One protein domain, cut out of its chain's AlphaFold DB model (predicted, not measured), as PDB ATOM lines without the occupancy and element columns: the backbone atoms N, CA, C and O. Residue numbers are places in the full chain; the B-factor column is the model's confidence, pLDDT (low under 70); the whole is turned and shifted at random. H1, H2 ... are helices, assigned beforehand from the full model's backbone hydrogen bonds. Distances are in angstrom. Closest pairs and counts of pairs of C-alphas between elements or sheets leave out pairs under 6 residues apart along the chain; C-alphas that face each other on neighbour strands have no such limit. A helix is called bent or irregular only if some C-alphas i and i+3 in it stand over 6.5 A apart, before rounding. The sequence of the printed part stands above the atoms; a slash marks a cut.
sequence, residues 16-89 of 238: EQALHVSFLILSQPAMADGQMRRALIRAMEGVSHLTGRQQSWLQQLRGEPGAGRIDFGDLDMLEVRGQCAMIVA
ATOM      1  N   GLU A  16     119.052 151.417  81.910       85.69
ATOM      2  CA  GLU A  16     118.038 152.080  82.741       85.69
ATOM      3  C   GLU A  16     116.835 151.173  83.034       85.69
ATOM      4  O   GLU A  16     116.252 151.277  84.116       85.69
ATOM      5  N   GLN A  17     116.475 150.273  82.109       82.44
ATOM      6  CA  GLN A  17     115.467 149.242  82.358       82.44
ATOM      7  C   GLN A  17     115.982 148.270  83.413       82.44
ATOM      8  O   GLN A  17     115.311 148.077  84.423       82.44
ATOM      9  N   ALA A  18     117.190 147.733  83.226       87.00
ATOM     10  CA  ALA A  18     117.823 146.821  84.174       87.00
ATOM     11  C   ALA A  18     117.841 147.409  85.596       87.00
ATOM     12  O   ALA A  18     117.427 146.749  86.548       87.00
ATOM     13  N   LEU A  19     118.216 148.684  85.737       90.06
ATOM     14  CA  LEU A  19     118.192 149.408  87.010       90.06
ATOM     15  C   LEU A  19     116.782 149.513  87.593       90.06
ATOM     16  O   LEU A  19     116.558 149.131  88.741       90.06
ATOM     17  N   HIS A  20     115.823 150.012  86.811       85.25
ATOM     18  CA  HIS A  20     114.461 150.214  87.291       85.25
ATOM     19  C   HIS A  20     113.811 148.905  87.751       85.25
ATOM     20  O   HIS A  20     113.227 148.851  88.835       85.25
ATOM     21  N   VAL A  21     113.947 147.853  86.944       83.00
ATOM     22  CA  VAL A  21     113.374 146.538  87.233       83.00
ATOM     23  C   VAL A  21     114.056 145.907  88.440       83.00
ATOM     24  O   VAL A  21     113.366 145.381  89.307       83.00
ATOM     25  N   SER A  22     115.380 146.015  88.555       89.94
ATOM     26  CA  SER A  22     116.121 145.389  89.654       89.94
ATOM     27  C   SER A  22     115.779 145.976  91.016       89.94
ATOM     28  O   SER A  22     115.482 145.224  91.945       89.94
ATOM     29  N   PHE A  23     115.744 147.307  91.138       90.06
ATOM     30  CA  PHE A  23     115.305 147.949  92.381       90.06
ATOM     31  C   PHE A  23     113.856 147.590  92.719       90.06
ATOM     32  O   PHE A  23     113.527 147.358  93.884       90.06
ATOM     33  N   LEU A  24     112.991 147.487  91.707       85.38
ATOM     34  CA  LEU A  24     111.601 147.127  91.928       85.38
ATOM     35  C   LEU A  24     111.450 145.669  92.385       85.38
ATOM     36  O   LEU A  24     110.801 145.434  93.400       85.38
ATOM     37  N   ILE A  25     112.072 144.704  91.703       84.44
ATOM     38  CA  ILE A  25     112.029 143.277  92.065       84.44
ATOM     39  C   ILE A  25     112.567 143.059  93.482       84.44
ATOM     40  O   ILE A  25     111.949 142.346  94.270       84.44
ATOM     41  N   LEU A  26     113.692 143.686  93.834       88.00
ATOM     42  CA  LEU A  26     114.298 143.509  95.156       88.00
ATOM     43  C   LEU A  26     113.533 144.208  96.283       88.00
ATOM     44  O   LEU A  26     113.705 143.828  97.438       88.00
ATOM     45  N   SER A  27     112.671 145.178  95.959       84.94
ATOM     46  CA  SER A  27     111.751 145.787  96.928       84.94
ATOM     47  C   SER A  27     110.577 144.877  97.304       84.94
ATOM     48  O   SER A  27     109.895 145.135  98.295       84.94
ATOM     49  N   GLN A  28     110.320 143.828  96.515       81.19
ATOM     50  CA  GLN A  28     109.244 142.874  96.756       81.19
ATOM     51  C   GLN A  28     109.767 141.649  97.524       81.19
ATOM     52  O   GLN A  28     110.929 141.256  97.357       81.19
ATOM     53  N   PRO A  29     108.922 141.001  98.347       71.94
ATOM     54  CA  PRO A  29     109.274 139.716  98.942       71.94
ATOM     55  C   PRO A  29     109.524 138.666  97.848       71.94
ATOM     56  O   PRO A  29     108.950 138.735  96.758       71.94
ATOM     57  N   ALA A  30     110.377 137.679  98.134       68.62
ATOM     58  CA  ALA A  30     110.573 136.545  97.234       68.62
ATOM     59  C   ALA A  30     109.247 135.779  97.089       68.62
ATOM     60  O   ALA A  30     108.632 135.401  98.084       68.62
ATOM     61  N   MET A  31     108.786 135.601  95.852       65.50
ATOM     62  CA  MET A  31     107.486 135.012  95.534       65.50
ATOM     63  C   MET A  31     107.641 133.942  94.456       65.50
ATOM     64  O   MET A  31     108.516 134.060  93.604       65.50
ATOM     65  N   ALA A  32     106.759 132.940  94.482       59.75
ATOM     66  CA  ALA A  32     106.672 131.915  93.446       59.75
ATOM     67  C   ALA A  32     106.255 132.499  92.080       59.75
ATOM     68  O   ALA A  32     105.644 133.577  91.991       59.75
ATOM     69  N   ASP A  33     106.547 131.752  91.019       54.16
ATOM     70  CA  ASP A  33     106.300 132.128  89.630       54.16
ATOM     71  C   ASP A  33     104.842 132.573  89.406       54.16
ATOM     72  O   ASP A  33     103.877 132.033  89.953       54.16
ATOM     73  N   GLY A  34     104.662 133.659  88.650       61.22
ATOM     74  CA  GLY A  34     103.353 134.267  88.376       61.22
ATOM     75  C   GLY A  34     102.775 135.158  89.491       61.22
ATOM     76  O   GLY A  34     101.938 136.023  89.201       61.22
ATOM     77  N   GLN A  35     103.212 135.034  90.749       65.69
ATOM     78  CA  GLN A  35     102.900 136.031  91.788       65.69
ATOM     79  C   GLN A  35     103.761 137.288  91.617       65.69
ATOM     80  O   GLN A  35     103.235 138.397  91.719       65.69
ATOM     81  N   MET A  36     105.035 137.125  91.232       68.00
ATOM     82  CA  MET A  36     105.942 138.243  90.955       68.00
ATOM     83  C   MET A  36     105.489 139.083  89.759       68.00
ATOM     84  O   MET A  36     105.357 140.289  89.899       68.00
ATOM     85  N   ARG A  37     105.148 138.479  88.610       70.06
ATOM     86  CA  ARG A  37     104.622 139.224  87.444       70.06
ATOM     87  C   ARG A  37     103.420 140.094  87.828       70.06
ATOM     88  O   ARG A  37     103.368 141.268  87.484       70.06
ATOM     89  N   ARG A  38     102.482 139.540  88.607       71.50
ATOM     90  CA  ARG A  38     101.321 140.279  89.133       71.50
ATOM     91  C   ARG A  38     101.714 141.356  90.143       71.50
ATOM     92  O   ARG A  38     101.086 142.409  90.172       71.50
ATOM     93  N   ALA A  39     102.718 141.116  90.979       69.38
ATOM     94  CA  ALA A  39     103.239 142.114  91.906       69.38
ATOM     95  C   ALA A  39     103.957 143.259  91.180       69.38
ATOM     96  O   ALA A  39     103.718 144.409  91.518       69.38
ATOM     97  N   LEU A  40     104.745 142.967  90.142       70.88
ATOM     98  CA  LEU A  40     105.406 143.959  89.295       70.88
ATOM     99  C   LEU A  40     104.391 144.794  88.522       70.88
ATOM    100  O   LEU A  40     104.478 146.015  88.565       70.88
ATOM    101  N   ILE A  41     103.386 144.159  87.906       74.31
ATOM    102  CA  ILE A  41     102.265 144.869  87.275       74.31
ATOM    103  C   ILE A  41     101.608 145.807  88.291       74.31
ATOM    104  O   ILE A  41     101.512 146.999  88.026       74.31
ATOM    105  N   ARG A  42     101.247 145.314  89.484       71.62
ATOM    106  CA  ARG A  42     100.624 146.141  90.530       71.62
ATOM    107  C   ARG A  42     101.527 147.269  91.021       71.62
ATOM    108  O   ARG A  42     101.052 148.376  91.249       71.62
ATOM    109  N   ALA A  43     102.819 147.011  91.182       70.94
ATOM    110  CA  ALA A  43     103.763 148.016  91.642       70.94
ATOM    111  C   ALA A  43     103.980 149.103  90.584       70.94
ATOM    112  O   ALA A  43     104.006 150.281  90.925       70.94
ATOM    113  N   MET A  44     104.051 148.723  89.306       72.31
ATOM    114  CA  MET A  44     104.085 149.659  88.185       72.31
ATOM    115  C   MET A  44     102.786 150.444  88.025       72.31
ATOM    116  O   MET A  44     102.832 151.646  87.806       72.31
ATOM    117  N   GLU A  45     101.630 149.799  88.159       74.44
ATOM    118  CA  GLU A  45     100.320 150.462  88.147       74.44
ATOM    119  C   GLU A  45     100.170 151.442  89.317       74.44
ATOM    120  O   GLU A  45      99.544 152.491  89.178       74.44
ATOM    121  N   GLY A  46     100.802 151.140  90.456       61.81
ATOM    122  CA  GLY A  46     100.917 152.047  91.597       61.81
ATOM    123  C   GLY A  46     101.810 153.266  91.337       61.81
ATOM    124  O   GLY A  46     101.713 154.269  92.052       61.81
ATOM    125  N   VAL A  47     102.653 153.241  90.298       64.62
ATOM    126  CA  VAL A  47     103.414 154.417  89.868       64.62
ATOM    127  C   VAL A  47     102.481 155.342  89.090       64.62
ATOM    128  O   VAL A  47     102.223 155.166  87.905       64.62
ATOM    129  N   SER A  48     102.026 156.399  89.764       42.88
ATOM    130  CA  SER A  48     101.087 157.407  89.235       42.88
ATOM    131  C   SER A  48     101.436 158.010  87.861       42.88
ATOM    132  O   SER A  48     100.541 158.524  87.190       42.88
ATOM    133  N   HIS A  49     102.702 157.960  87.430       52.09
ATOM    134  CA  HIS A  49     103.123 158.308  86.072       52.09
ATOM    135  C   HIS A  49     104.281 157.439  85.593       52.09
ATOM    136  O   HIS A  49     105.440 157.694  85.930       52.09
ATOM    137  N   LEU A  50     103.964 156.472  84.741       57.50
ATOM    138  CA  LEU A  50     104.951 155.754  83.952       57.50
ATOM    139  C   LEU A  50     105.428 156.659  82.807       57.50
ATOM    140  O   LEU A  50     104.641 157.327  82.136       57.50
ATOM    141  N   THR A  51     106.738 156.714  82.581       62.94
ATOM    142  CA  THR A  51     107.284 157.245  81.324       62.94
ATOM    143  C   THR A  51     106.762 156.407  80.151       62.94
ATOM    144  O   THR A  51     106.426 155.245  80.343       62.94
ATOM    145  N   GLY A  52     106.735 156.939  78.920       61.19
ATOM    146  CA  GLY A  52     106.237 156.180  77.756       61.19
ATOM    147  C   GLY A  52     106.903 154.806  77.565       61.19
ATOM    148  O   GLY A  52     106.281 153.878  77.065       61.19
ATOM    149  N   ARG A  53     108.141 154.637  78.046       60.56
ATOM    150  CA  ARG A  53     108.881 153.369  77.971       60.56
ATOM    151  C   ARG A  53     108.666 152.462  79.185       60.56
ATOM    152  O   ARG A  53     108.605 151.255  79.018       60.56
ATOM    153  N   GLN A  54     108.408 153.015  80.372       65.50
ATOM    154  CA  GLN A  54     107.828 152.234  81.474       65.50
ATOM    155  C   GLN A  54     106.404 151.770  81.136       65.50
ATOM    156  O   GLN A  54     106.015 150.676  81.510       65.50
ATOM    157  N   GLN A  55     105.636 152.562  80.384       69.38
ATOM    158  CA  GLN A  55     104.343 152.135  79.858       69.38
ATOM    159  C   GLN A  55     104.525 150.961  78.888       69.38
ATOM    160  O   GLN A  55     103.847 149.956  79.040       69.38
ATOM    161  N   SER A  56     105.483 151.048  77.961       67.56
ATOM    162  CA  SER A  56     105.833 149.934  77.068       67.56
ATOM    163  C   SER A  56     106.285 148.687  77.841       67.56
ATOM    164  O   SER A  56     105.814 147.591  77.558       67.56
ATOM    165  N   TRP A  57     107.095 148.838  78.893       68.56
ATOM    166  CA  TRP A  57     107.479 147.720  79.761       68.56
ATOM    167  C   TRP A  57     106.285 147.128  80.529       68.56
ATOM    168  O   TRP A  57     106.168 145.912  80.646       68.56
ATOM    169  N   LEU A  58     105.342 147.954  80.992       72.19
ATOM    170  CA  LEU A  58     104.092 147.469  81.583       72.19
ATOM    171  C   LEU A  58     103.257 146.683  80.560       72.19
ATOM    172  O   LEU A  58     102.669 145.662  80.907       72.19
ATOM    173  N   GLN A  59     103.221 147.126  79.303       72.25
ATOM    174  CA  GLN A  59     102.540 146.416  78.216       72.25
ATOM    175  C   GLN A  59     103.214 145.070  77.915       72.25
ATOM    176  O   GLN A  59     102.521 144.061  77.782       72.25
ATOM    177  N   GLN A  60     104.551 145.020  77.928       69.56
ATOM    178  CA  GLN A  60     105.316 143.771  77.841       69.56
ATOM    179  C   GLN A  60     105.006 142.840  79.018       69.56
ATOM    180  O   GLN A  60     104.728 141.655  78.829       69.56
ATOM    181  N   LEU A  61     104.978 143.379  80.243       70.75
ATOM    182  CA  LEU A  61     104.596 142.631  81.437       70.75
ATOM    183  C   LEU A  61     103.164 142.130  81.359       70.75
ATOM    184  O   LEU A  61     102.907 141.067  81.901       70.75
ATOM    185  N   ARG A  62     102.235 142.829  80.703       72.12
ATOM    186  CA  ARG A  62     100.853 142.369  80.480       72.12
ATOM    187  C   ARG A  62     100.738 141.356  79.342       72.12
ATOM    188  O   ARG A  62      99.818 140.540  79.361       72.12
ATOM    189  N   GLY A  63     101.727 141.306  78.451       64.44
ATOM    190  CA  GLY A  63     101.712 140.460  77.258       64.44
ATOM    191  C   GLY A  63     100.782 141.011  76.177       64.44
ATOM    192  O   GLY A  63     100.126 140.231  75.492       64.44
ATOM    193  N   GLU A  64     100.666 142.340  76.068       65.31
ATOM    194  CA  GLU A  64      99.839 142.974  75.036       65.31
ATOM    195  C   GLU A  64     100.411 142.707  73.624       65.31
ATOM    196  O   GLU A  64     101.635 142.763  73.435       65.31
ATOM    197  N   PRO A  65      99.562 142.425  72.611       42.09
ATOM    198  CA  PRO A  65     100.015 142.173  71.243       42.09
ATOM    199  C   PRO A  65     100.820 143.357  70.689       42.09
ATOM    200  O   PRO A  65     100.342 144.489  70.685       42.09
ATOM    201  N   GLY A  66     102.041 143.097  70.212       47.56
ATOM    202  CA  GLY A  66     102.927 144.113  69.626       47.56
ATOM    203  C   GLY A  66     103.873 144.824  70.603       47.56
ATOM    204  O   GLY A  66     104.723 145.582  70.149       47.56
ATOM    205  N   ALA A  67     103.794 144.568  71.916       48.22
ATOM    206  CA  ALA A  67     104.685 145.202  72.899       48.22
ATOM    207  C   ALA A  67     106.060 144.513  73.051       48.22
ATOM    208  O   ALA A  67     106.955 145.072  73.683       48.22
ATOM    209  N   GLY A  68     106.258 143.331  72.458       48.06
ATOM    210  CA  GLY A  68     107.344 142.416  72.823       48.06
ATOM    211  C   GLY A  68     106.992 141.634  74.096       48.06
ATOM    212  O   GLY A  68     106.156 142.059  74.893       48.06
ATOM    213  N   ARG A  69     107.587 140.458  74.285       47.41
ATOM    214  CA  ARG A  69     107.449 139.678  75.522       47.41
ATOM    215  C   ARG A  69     108.689 139.948  76.368       47.41
ATOM    216  O   ARG A  69     109.784 139.987  75.820       47.41
ATOM    217  N   ILE A  70     108.531 140.152  77.678       54.19
ATOM    218  CA  ILE A  70     109.686 139.995  78.573       54.19
ATOM    219  C   ILE A  70     109.972 138.507  78.586       54.19
ATOM    220  O   ILE A  70     109.196 137.735  79.157       54.19
ATOM    221  N   ASP A  71     111.024 138.132  77.877       56.75
ATOM    222  CA  ASP A  71     111.562 136.796  77.940       56.75
ATOM    223  C   ASP A  71     112.599 136.790  79.056       56.75
ATOM    224  O   ASP A  71     113.649 137.418  78.951       56.75
ATOM    225  N   PHE A  72     112.267 136.148  80.174       61.62
ATOM    226  CA  PHE A  72     113.292 135.783  81.151       61.62
ATOM    227  C   PHE A  72     114.085 134.555  80.656       61.62
ATOM    228  O   PHE A  72     114.922 134.043  81.390       61.62
ATOM    229  N   GLY A  73     113.828 134.088  79.426       61.69
ATOM    230  CA  GLY A  73     114.359 132.851  78.882       61.69
ATOM    231  C   GLY A  73     113.865 131.658  79.691       61.69
ATOM    232  O   GLY A  73     112.745 131.653  80.208       61.69
ATOM    233  N   ASP A  74     114.755 130.685  79.857       62.97
ATOM    234  CA  ASP A  74     114.571 129.523  80.729       62.97
ATOM    235  C   ASP A  74     114.968 129.799  82.194       62.97
ATOM    236  O   ASP A  74     115.074 128.860  82.983       62.97
ATOM    237  N   LEU A  75     115.213 131.064  82.574       67.50
ATOM    238  CA  LEU A  75     115.680 131.391  83.923       67.50
ATOM    239  C   LEU A  75     114.576 131.220  84.964       67.50
ATOM    240  O   LEU A  75     113.457 131.727  84.814       67.50
ATOM    241  N   ASP A  76     114.932 130.585  86.078       71.12
ATOM    242  CA  ASP A  76     114.074 130.525  87.250       71.12
ATOM    243  C   ASP A  76     114.011 131.892  87.966       71.12
ATOM    244  O   ASP A  76     114.829 132.805  87.789       71.12
ATOM    245  N   MET A  77     113.001 132.072  88.815       70.12
ATOM    246  CA  MET A  77     112.796 133.347  89.505       70.12
ATOM    247  C   MET A  77     113.899 133.719  90.506       70.12
ATOM    248  O   MET A  77     114.098 134.912  90.767       70.12
ATOM    249  N   LEU A  78     114.597 132.747  91.095       76.50
ATOM    250  CA  LEU A  78     115.763 132.989  91.945       76.50
ATOM    251  C   LEU A  78     116.949 133.471  91.110       76.50
ATOM    252  O   LEU A  78     117.647 134.380  91.558       76.50
ATOM    253  N   GLU A  79     117.131 132.944  89.901       79.62
ATOM    254  CA  GLU A  79     118.155 133.391  88.958       79.62
ATOM    255  C   GLU A  79     117.902 134.840  88.538       79.62
ATOM    256  O   GLU A  79     118.791 135.683  88.684       79.62
ATOM    257  N   VAL A  80     116.668 135.187  88.153       79.38
ATOM    258  CA  VAL A  80     116.288 136.579  87.843       79.38
ATOM    259  C   VAL A  80     116.547 137.498  89.041       79.38
ATOM    260  O   VAL A  80     117.134 138.575  88.895       79.38
ATOM    261  N   ARG A  81     116.166 137.082  90.258       84.19
ATOM    262  CA  ARG A  81     116.453 137.862  91.475       84.19
ATOM    263  C   ARG A  81     117.949 137.994  91.740       84.19
ATOM    264  O   ARG A  81     118.372 139.052  92.203       84.19
ATOM    265  N   GLY A  82     118.728 136.951  91.467       86.31
ATOM    266  CA  GLY A  82     120.184 136.946  91.572       86.31
ATOM    267  C   GLY A  82     120.811 137.982  90.643       86.31
ATOM    268  O   GLY A  82     121.602 138.810  91.094       86.31
ATOM    269  N   GLN A  83     120.365 138.030  89.387       85.44
ATOM    270  CA  GLN A  83     120.807 139.029  88.411       85.44
ATOM    271  C   GLN A  83     120.432 140.453  88.845       85.44
ATOM    272  O   GLN A  83     121.266 141.362  88.829       85.44
ATOM    273  N   CYS A  84     119.211 140.653  89.349       88.88
ATOM    274  CA  CYS A  84     118.804 141.938  89.919       88.88
ATOM    275  C   CYS A  84     119.647 142.339  91.138       88.88
ATOM    276  O   CYS A  84     120.011 143.510  91.283       88.88
ATOM    277  N   ALA A  85     119.983 141.386  92.012       90.81
ATOM    278  CA  ALA A  85     120.852 141.623  93.162       90.81
ATOM    279  C   ALA A  85     122.259 142.044  92.726       90.81
ATOM    280  O   ALA A  85     122.804 142.987  93.297       90.81
ATOM    281  N   MET A  86     122.809 141.422  91.680       91.94
ATOM    282  CA  MET A  86     124.094 141.818  91.098       91.94
ATOM    283  C   MET A  86     124.063 143.243  90.535       91.94
ATOM    284  O   MET A  86     124.988 144.018  90.785       91.94
ATOM    285  N   ILE A  87     122.988 143.625  89.839       92.56
ATOM    286  CA  ILE A  87     122.799 144.993  89.324       92.56
ATOM    287  C   ILE A  87     122.787 146.010  90.473       92.56
ATOM    288  O   ILE A  87     123.507 147.011  90.426       92.56
ATOM    289  N   VAL A  88     122.006 145.763  91.531       93.62
ATOM    290  CA  VAL A  88     121.931 146.684  92.680       93.62
ATOM    291  C   VAL A  88     123.237 146.708  93.480       93.62
ATOM    292  O   VAL A  88     123.651 147.777  93.934       93.62
ATOM    293  N   ALA A  89     123.944 145.582  93.606       93.56
ATOM    294  CA  ALA A  89     125.281 145.546  94.196       93.56
ATOM    295  C   ALA A  89     126.278 146.390  93.383       93.56
ATOM    296  O   ALA A  89     127.004 147.205  93.949       93.56
TER     297      ALA A  89
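Overview. This is residues 16 to 89 of the 238 residues of an uncharacterized protein of Cupriavidus sp. OV038 (UniProt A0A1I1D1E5). Two pairs of helices stand next to each other: H1 and H4 cross steeply near their middles, and H2 and H3 form a helical hairpin that meets H1 through H2. A long link with no named element, residues 63 to 76, leads from the hairpin back to H4, so that the four helices and this link follow one another round a ring. The printed part has 74 residues with four named helices, in the order H1, H2, H3, H4, and no named strand; its class is all helix. The whole is compact, with a radius of gyration of the C-alphas of 11.9 A, and its rounded outline spans 27 by 24 by 21 A.

Arrangement. H1, residues 16 to 27, touches H2, residues 35 to 45, with its residues 24 to 25 alone. The closest C-alphas of the two are those of Ile 25 and Leu 40, 7.2 A apart, and the helices run opposite ways at a steep tilt of 64 degrees. H2 touches H3, residues 52 to 62, at a shallow tilt of 29 degrees, opposite ways, and the two are a helical hairpin. Their closest C-alphas are those of Ile 41 and Leu 58, 6.5 A apart. H1 and H3 are near each other, with 6 pairs of C-alphas within 10 A. H4, residues 77 to 89, touches H1 with 18 pairs of C-alphas within 8 A. The closest are those of Ser 22 and Cys 84, 4.4 A apart, and the helices run opposite ways at a steep tilt of 69 degrees, only just short of about perpendicular. H4 is apart from H2 and from H3. The helix packing is mostly crossed, but only just: of 3 touching pairs, 1 is at a shallow tilt. In H1, H2, H3 and H4 every O i to N i+4 pair is within hydrogen-bond range.

Along the chain. H1 begins at C-alpha 16, at (118.038, 152.080, 82.741), and is 16.7 A long from first to last C-alpha. H2 and H3 are each 15.1 A long; H3 ends at C-alpha 62, at (100.853, 142.369, 80.480). H4, the longest helix with 13 residues, is 18.1 A long and ends at C-alpha 89, at (125.281, 145.546, 94.196). None of the four is bent.

Size, cuts and confidence. The two C-alphas farthest apart are those of Pro 65 and Ala 89, at 34.3 A. The links from H1 to H2 and from H2 to H3 are short, and that from H3 to H4, 14 residues, is long. The printed part has no cut. Its mean pLDDT is 71.4, and 34 residues are under 70, among them residues 46 to 57 and 63 to 75.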